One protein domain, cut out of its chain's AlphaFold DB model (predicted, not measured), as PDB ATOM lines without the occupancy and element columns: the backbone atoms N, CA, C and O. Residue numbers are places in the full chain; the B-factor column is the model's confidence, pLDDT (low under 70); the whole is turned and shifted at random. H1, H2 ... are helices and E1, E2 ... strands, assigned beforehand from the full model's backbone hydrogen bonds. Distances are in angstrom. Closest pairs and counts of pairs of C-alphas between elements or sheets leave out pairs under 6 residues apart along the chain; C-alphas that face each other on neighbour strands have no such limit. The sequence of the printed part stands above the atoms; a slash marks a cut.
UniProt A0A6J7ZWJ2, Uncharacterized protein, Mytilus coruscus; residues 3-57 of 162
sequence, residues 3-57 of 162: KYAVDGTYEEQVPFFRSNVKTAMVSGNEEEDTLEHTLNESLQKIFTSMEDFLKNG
ATOM      1  N   LYS A   3     -14.122 -49.147 -41.262       89.69
ATOM      2  CA  LYS A   3     -13.325 -48.612 -42.370       89.69
ATOM      3  C   LYS A   3     -12.137 -49.531 -42.615       89.69
ATOM      4  O   LYS A   3     -11.303 -49.696 -41.732       89.69
ATOM      5  N   TYR A   4     -12.047 -50.095 -43.815       89.12
ATOM      6  CA  TYR A   4     -10.941 -50.970 -44.201       89.12
ATOM      7  C   TYR A   4      -9.735 -50.167 -44.696       89.12
ATOM      8  O   TYR A   4      -9.874 -49.227 -45.482       89.12
ATOM      9  N   ALA A   5      -8.546 -50.561 -44.254       86.81
ATOM     10  CA  ALA A   5      -7.271 -50.078 -44.758       86.81
ATOM     11  C   ALA A   5      -6.744 -50.983 -45.888       86.81
ATOM     12  O   ALA A   5      -7.201 -52.106 -46.098       86.81
ATOM     13  N   VAL A   6      -5.761 -50.479 -46.640       86.75
ATOM     14  CA  VAL A   6      -5.195 -51.162 -47.823       86.75
ATOM     15  C   VAL A   6      -4.450 -52.453 -47.450       86.75
ATOM     16  O   VAL A   6      -4.338 -53.362 -48.266       86.75
ATOM     17  N   ASP A   7      -3.963 -52.554 -46.215       90.75
ATOM     18  CA  ASP A   7      -3.278 -53.730 -45.669       90.75
ATOM     19  C   ASP A   7      -4.237 -54.818 -45.143       90.75
ATOM     20  O   ASP A   7      -3.785 -55.836 -44.620       90.75
ATOM     21  N   GLY A   8      -5.553 -54.624 -45.291       86.50
ATOM     22  CA  GLY A   8      -6.583 -55.547 -44.811       86.50
ATOM     23  C   GLY A   8      -6.940 -55.378 -43.332       86.50
ATOM     24  O   GLY A   8      -7.801 -56.108 -42.839       86.50
ATOM     25  N   THR A   9      -6.326 -54.427 -42.622       91.19
ATOM     26  CA  THR A   9      -6.774 -54.038 -41.278       91.19
ATOM     27  C   THR A   9      -8.044 -53.191 -41.352       91.19
ATOM     28  O   THR A   9      -8.428 -52.706 -42.422       91.19
ATOM     29  N   TYR A  10      -8.736 -53.028 -40.223       89.06
ATOM     30  CA  TYR A  10      -9.914 -52.175 -40.154       89.06
ATOM     31  C   TYR A  10      -9.945 -51.325 -38.888       89.06
ATOM     32  O   TYR A  10      -9.452 -51.719 -37.833       89.06
ATOM     33  N   GLU A  11     -10.563 -50.157 -39.012       90.00
ATOM     34  CA  GLU A  11     -10.927 -49.299 -37.895       90.00
ATOM     35  C   GLU A  11     -12.419 -49.434 -37.617       90.00
ATOM     36  O   GLU A  11     -13.247 -49.279 -38.518       90.00
ATOM     37  N   GLU A  12     -12.763 -49.673 -36.356       91.19
ATOM     38  CA  GLU A  12     -14.144 -49.713 -35.899       91.19
ATOM     39  C   GLU A  12     -14.510 -48.416 -35.172       91.19
ATOM     40  O   GLU A  12     -13.763 -47.904 -34.336       91.19
ATOM     41  N   GLN A  13     -15.698 -47.898 -35.469       89.62
ATOM     42  CA  GLN A  13     -16.337 -46.848 -34.690       89.62
ATOM     43  C   GLN A  13     -17.776 -47.229 -34.356       89.62
ATOM     44  O   GLN A  13     -18.525 -47.718 -35.208       89.62
ATOM     45  N   VAL A  14     -18.177 -46.924 -33.123       91.81
ATOM     46  CA  VAL A  14     -19.527 -47.171 -32.604       91.81
ATOM     47  C   VAL A  14     -20.219 -45.828 -32.334       91.81
ATOM     48  O   VAL A  14     -20.283 -45.376 -31.189       91.81
ATOM     49  N   PRO A  15     -20.676 -45.118 -33.383       91.50
ATOM     50  CA  PRO A  15     -21.395 -43.865 -33.206       91.50
ATOM     51  C   PRO A  15     -22.803 -44.105 -32.651       91.50
ATOM     52  O   PRO A  15     -23.436 -45.124 -32.925       91.50
ATOM     53  N   PHE A  16     -23.321 -43.116 -31.920       93.00
ATOM     54  CA  PHE A  16     -24.704 -43.094 -31.454       93.00
ATOM     55  C   PHE A  16     -25.488 -41.983 -32.156       93.00
ATOM     56  O   PHE A  16     -25.143 -40.804 -32.057       93.00
ATOM     57  N   PHE A  17     -26.576 -42.356 -32.829       93.44
ATOM     58  CA  PHE A  17     -27.465 -41.428 -33.524       93.44
ATOM     59  C   PHE A  17     -28.795 -41.338 -32.783       93.44
ATOM     60  O   PHE A  17     -29.431 -42.348 -32.491       93.44
ATOM     61  N   ARG A  18     -29.233 -40.115 -32.483       94.56
ATOM     62  CA  ARG A  18     -30.472 -39.862 -31.737       94.56
ATOM     63  C   ARG A  18     -31.441 -39.034 -32.548       94.56
ATOM     64  O   ARG A  18     -31.019 -38.082 -33.202       94.56
ATOM     65  N   SER A  19     -32.735 -39.308 -32.421       95.12
ATOM     66  CA  SER A  19     -33.775 -38.384 -32.870       95.12
ATOM     67  C   SER A  19     -33.870 -37.155 -31.943       95.12
ATOM     68  O   SER A  19     -33.112 -37.005 -30.973       95.12
ATOM     69  N   ASN A  20     -34.775 -36.233 -32.270       90.69
ATOM     70  CA  ASN A  20     -35.174 -35.162 -31.357       90.69
ATOM     71  C   ASN A  20     -36.286 -35.667 -30.428       90.69
ATOM     72  O   ASN A  20     -37.017 -36.589 -30.780       90.69
ATOM     73  N   VAL A  21     -36.437 -35.048 -29.254       89.56
ATOM     74  CA  VAL A  21     -37.584 -35.340 -28.384       89.56
ATOM     75  C   VAL A  21     -38.836 -34.779 -29.047       89.56
ATOM     76  O   VAL A  21     -38.890 -33.592 -29.367       89.56
ATOM     77  N   LYS A  22     -39.834 -35.636 -29.255       86.88
ATOM     78  CA  LYS A  22     -41.131 -35.268 -29.818       86.88
ATOM     79  C   LYS A  22     -42.200 -35.451 -28.750       86.88
ATOM     80  O   LYS A  22     -42.216 -36.461 -28.052       86.88
ATOM     81  N   THR A  23     -43.066 -34.453 -28.609       83.50
ATOM     82  CA  THR A  23     -44.250 -34.530 -27.748       83.50
ATOM     83  C   THR A  23     -45.460 -34.577 -28.659       83.50
ATOM     84  O   THR A  23     -45.688 -33.629 -29.405       83.50
ATOM     85  N   ALA A  24     -46.212 -35.671 -28.601       77.19
ATOM     86  CA  ALA A  24     -47.469 -35.817 -29.318       77.19
ATOM     87  C   ALA A  24     -48.620 -35.751 -28.309       77.19
ATOM     88  O   ALA A  24     -48.621 -36.468 -27.306       77.19
ATOM     89  N   MET A  25     -49.579 -34.864 -28.563       70.44
ATOM     90  CA  MET A  25     -50.868 -34.865 -27.877       70.44
ATOM     91  C   MET A  25     -51.773 -35.803 -28.658       70.44
ATOM     92  O   MET A  25     -52.121 -35.522 -29.798       70.44
ATOM     93  N   VAL A  26     -52.100 -36.933 -28.052       69.12
ATOM     94  CA  VAL A  26     -52.857 -38.002 -28.692       69.12
ATOM     95  C   VAL A  26     -54.244 -38.021 -28.053       69.12
ATOM     96  O   VAL A  26     -54.354 -38.175 -26.835       69.12
ATOM     97  N   SER A  27     -55.288 -37.754 -28.840       62.69
ATOM     98  CA  SER A  27     -56.676 -37.738 -28.371       62.69
ATOM     99  C   SER A  27     -57.630 -38.172 -29.482       62.69
ATOM    100  O   SER A  27     -57.798 -37.445 -30.457       62.69
ATOM    101  N   GLY A  28     -58.343 -39.284 -29.299       64.75
ATOM    102  CA  GLY A  28     -59.485 -39.650 -30.145       64.75
ATOM    103  C   GLY A  28     -59.142 -40.689 -31.210       64.75
ATOM    104  O   GLY A  28     -58.549 -41.700 -30.885       64.75
ATOM    105  N   ASN A  29     -59.569 -40.485 -32.462       58.91
ATOM    106  CA  ASN A  29     -59.353 -41.442 -33.563       58.91
ATOM    107  C   ASN A  29     -58.097 -41.133 -34.412       58.91
ATOM    108  O   ASN A  29     -57.799 -41.876 -35.335       58.91
ATOM    109  N   GLU A  30     -57.369 -40.050 -34.115       64.81
ATOM    110  CA  GLU A  30     -56.182 -39.581 -34.866       64.81
ATOM    111  C   GLU A  30     -54.854 -40.088 -34.256       64.81
ATOM    112  O   GLU A  30     -53.769 -39.567 -34.535       64.81
ATOM    113  N   GLU A  31     -54.932 -41.073 -33.354       66.56
ATOM    114  CA  GLU A  31     -53.795 -41.516 -32.539       66.56
ATOM    115  C   GLU A  31     -52.727 -42.241 -33.350       66.56
ATOM    116  O   GLU A  31     -51.533 -42.021 -33.139       66.56
ATOM    117  N   GLU A  32     -53.168 -43.086 -34.279       70.81
ATOM    118  CA  GLU A  32     -52.298 -43.936 -35.086       70.81
ATOM    119  C   GLU A  32     -51.505 -43.095 -36.094       70.81
ATOM    120  O   GLU A  32     -50.274 -43.142 -36.090       70.81
ATOM    121  N   ASP A  33     -52.187 -42.207 -36.823       80.06
ATOM    122  CA  ASP A  33     -51.576 -41.305 -37.806       80.06
ATOM    123  C   ASP A  33     -50.541 -40.362 -37.165       80.06
ATOM    124  O   ASP A  33     -49.434 -40.174 -37.681       80.06
ATOM    125  N   THR A  34     -50.866 -39.785 -36.001       82.00
ATOM    126  CA  THR A  34     -49.967 -38.853 -35.298       82.00
ATOM    127  C   THR A  34     -48.714 -39.564 -34.788       82.00
ATOM    128  O   THR A  34     -47.599 -39.024 -34.860       82.00
ATOM    129  N   LEU A  35     -48.876 -40.778 -34.255       83.31
ATOM    130  CA  LEU A  35     -47.768 -41.573 -33.740       83.31
ATOM    131  C   LEU A  35     -46.863 -42.054 -34.876       83.31
ATOM    132  O   LEU A  35     -45.644 -41.899 -34.779       83.31
ATOM    133  N   GLU A  36     -47.444 -42.587 -35.949       86.88
ATOM    134  CA  GLU A  36     -46.704 -43.047 -37.122       86.88
ATOM    135  C   GLU A  36     -45.893 -41.903 -37.734       86.88
ATOM    136  O   GLU A  36     -44.688 -42.042 -37.957       86.88
ATOM    137  N   HIS A  37     -46.514 -40.739 -37.926       88.38
ATOM    138  CA  HIS A  37     -45.821 -39.568 -38.447       88.38
ATOM    139  C   HIS A  37     -44.629 -39.170 -37.561       88.38
ATOM    140  O   HIS A  37     -43.511 -39.002 -38.049       88.38
ATOM    141  N   THR A  38     -44.833 -39.117 -36.241       89.06
ATOM    142  CA  THR A  38     -43.786 -38.764 -35.268       89.06
ATOM    143  C   THR A  38     -42.618 -39.760 -35.270       89.06
ATOM    144  O   THR A  38     -41.447 -39.368 -35.139       89.06
ATOM    145  N   LEU A  39     -42.916 -41.054 -35.404       89.69
ATOM    146  CA  LEU A  39     -41.908 -42.108 -35.501       89.69
ATOM    147  C   LEU A  39     -41.122 -41.996 -36.807       89.69
ATOM    148  O   LEU A  39     -39.890 -42.022 -36.771       89.69
ATOM    149  N   ASN A  40     -41.806 -41.794 -37.932       92.38
ATOM    150  CA  ASN A  40     -41.176 -41.649 -39.241       92.38
ATOM    151  C   ASN A  40     -40.227 -40.445 -39.287       92.38
ATOM    152  O   ASN A  40     -39.079 -40.592 -39.706       92.38
ATOM    153  N   GLU A  41     -40.633 -39.286 -38.765       93.06
ATOM    154  CA  GLU A  41     -39.745 -38.121 -38.648       93.06
ATOM    155  C   GLU A  41     -38.513 -38.412 -37.771       93.06
ATOM    156  O   GLU A  41     -37.395 -37.968 -38.055       93.06
ATOM    157  N   SER A  42     -38.705 -39.161 -36.682       94.38
ATOM    158  CA  SER A  42     -37.625 -39.523 -35.761       94.38
ATOM    159  C   SER A  42     -36.603 -40.447 -36.421       94.38
ATOM    160  O   SER A  42     -35.398 -40.221 -36.274       94.38
ATOM    161  N   LEU A  43     -37.075 -41.449 -37.167       93.81
ATOM    162  CA  LEU A  43     -36.233 -42.358 -37.943       93.81
ATOM    163  C   LEU A  43     -35.499 -41.618 -39.058       93.81
ATOM    164  O   LEU A  43     -34.287 -41.773 -39.184       93.81
ATOM    165  N   GLN A  44     -36.189 -40.753 -39.804       95.88
ATOM    166  CA  GLN A  44     -35.567 -39.928 -40.840       95.88
ATOM    167  C   GLN A  44     -34.407 -39.107 -40.280       95.88
ATOM    168  O   GLN A  44     -33.317 -39.130 -40.843       95.88
ATOM    169  N   LYS A  45     -34.576 -38.462 -39.120       95.94
ATOM    170  CA  LYS A  45     -33.490 -37.688 -38.503       95.94
ATOM    171  C   LYS A  45     -32.296 -38.556 -38.092       95.94
ATOM    172  O   LYS A  45     -31.152 -38.105 -38.197       95.94
ATOM    173  N   ILE A  46     -32.540 -39.775 -37.612       95.19
ATOM    174  CA  ILE A  46     -31.476 -40.742 -37.304       95.19
ATOM    175  C   ILE A  46     -30.729 -41.118 -38.588       95.19
ATOM    176  O   ILE A  46     -29.502 -41.030 -38.610       95.19
ATOM    177  N   PHE A  47     -31.452 -41.450 -39.660       93.25
ATOM    178  CA  PHE A  47     -30.856 -41.804 -40.948       93.25
ATOM    179  C   PHE A  47     -30.068 -40.653 -41.568       93.25
ATOM    180  O   PHE A  47     -28.934 -40.866 -41.975       93.25
ATOM    181  N   THR A  48     -30.586 -39.424 -41.553       94.25
ATOM    182  CA  THR A  48     -29.836 -38.252 -42.029       94.25
ATOM    183  C   THR A  48     -28.553 -38.049 -41.226       94.25
ATOM    184  O   THR A  48     -27.492 -37.864 -41.806       94.25
ATOM    185  N   SER A  49     -28.613 -38.169 -39.893       92.69
ATOM    186  CA  SER A  49     -27.419 -38.028 -39.042       92.69
ATOM    187  C   SER A  49     -26.373 -39.108 -39.338       92.69
ATOM    188  O   SER A  49     -25.170 -38.851 -39.303       92.69
ATOM    189  N   MET A  50     -26.836 -40.323 -39.633       90.94
ATOM    190  CA  MET A  50     -25.993 -41.438 -40.038       90.94
ATOM    191  C   MET A  50     -25.369 -41.203 -41.416       90.94
ATOM    192  O   MET A  50     -24.168 -41.393 -41.577       90.94
ATOM    193  N   GLU A  51     -26.146 -40.754 -42.399       90.25
ATOM    194  CA  GLU A  51     -25.636 -40.409 -43.725       90.25
ATOM    195  C   GLU A  51     -24.607 -39.284 -43.674       90.25
ATOM    196  O   GLU A  51     -23.580 -39.375 -44.337       90.25
ATOM    197  N   ASP A  52     -24.853 -38.237 -42.890       90.38
ATOM    198  CA  ASP A  52     -23.920 -37.122 -42.737       90.38
ATOM    199  C   ASP A  52     -22.610 -37.589 -42.099       90.38
ATOM    200  O   ASP A  52     -21.530 -37.161 -42.503       90.38
ATOM    201  N   PHE A  53     -22.684 -38.518 -41.146       87.31
ATOM    202  CA  PHE A  53     -21.505 -39.159 -40.578       87.31
ATOM    203  C   PHE A  53     -20.733 -39.972 -41.626       87.31
ATOM    204  O   PHE A  53     -19.511 -39.857 -41.709       87.31
ATOM    205  N   LEU A  54     -21.430 -40.746 -42.464       86.38
ATOM    206  CA  LEU A  54     -20.811 -41.520 -43.545       86.38
ATOM    207  C   LEU A  54     -20.208 -40.621 -44.639       86.38
ATOM    208  O   LEU A  54     -19.129 -40.923 -45.137       86.38
ATOM    209  N   LYS A  55     -20.870 -39.511 -44.991       84.44
ATOM    210  CA  LYS A  55     -20.410 -38.538 -46.000       84.44
ATOM    211  C   LYS A  55     -19.206 -37.727 -45.518       84.44
ATOM    212  O   LYS A  55     -18.312 -37.442 -46.308       84.44
ATOM    213  N   ASN A  56     -19.181 -37.358 -44.237       74.81
ATOM    214  CA  ASN A  56     -18.083 -36.591 -43.640       74.81
ATOM    215  C   ASN A  56     -16.926 -37.486 -43.153       74.81
ATOM    216  O   ASN A  56     -15.823 -36.994 -42.912       74.81
ATOM    217  N   GLY A  57     -17.158 -38.794 -43.007       64.88
ATOM    218  CA  GLY A  57     -16.149 -39.799 -42.691       64.88
ATOM    219  C   GLY A  57     -15.410 -40.282 -43.941       64.88
ATOM    220  O   GLY A  57     -16.004 -40.567 -44.974       64.88
TER     221      GLY A  57
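This is residues 3 to 57 of the 162 residues of an uncharacterized protein of Mytilus coruscus (UniProt A0A6J7ZWJ2). A thin rod: a long stretch with no named element, residues 13 to 30, runs out to one end, and one long helix, H1, folds back beside it, while residues 5 to 10, of which residue 10 belongs to the short strand E1, stick out at the other end. Of 55 printed residues, one short strand, E1, comes before the one helix, and the class is mostly helix. The whole is extended, with a radius of gyration of the C-alphas of 17.5 A and spans of 60 by 16 by 15 A.

Start at Lys 3 and find E1, residues 10 to 12, beginning at C-alpha 10 at (-9.914, -52.175, -40.154). Then find H1, residues 31 to 56, running 37.7 A from C-alpha 31 at (-53.795, -41.516, -32.539) to C-alpha 56 at (-18.083, -36.591, -43.640).

Look at residues 3 to 4, which pair antiparallel with residues 10 to 11 of E1; E1 pairs with no named strand. E1 and H1 are apart. In H1 every O i to N i+4 pair is within hydrogen-bond range.

The C-alphas of Asp 7 and Gly 28, the two farthest apart, are 60.0 A from each other. The link from E1 to H1, residues 13 to 30, is long. The printed part has no cut. Confidence is low, with pLDDT under 70, at residues 26 to 31 and 57.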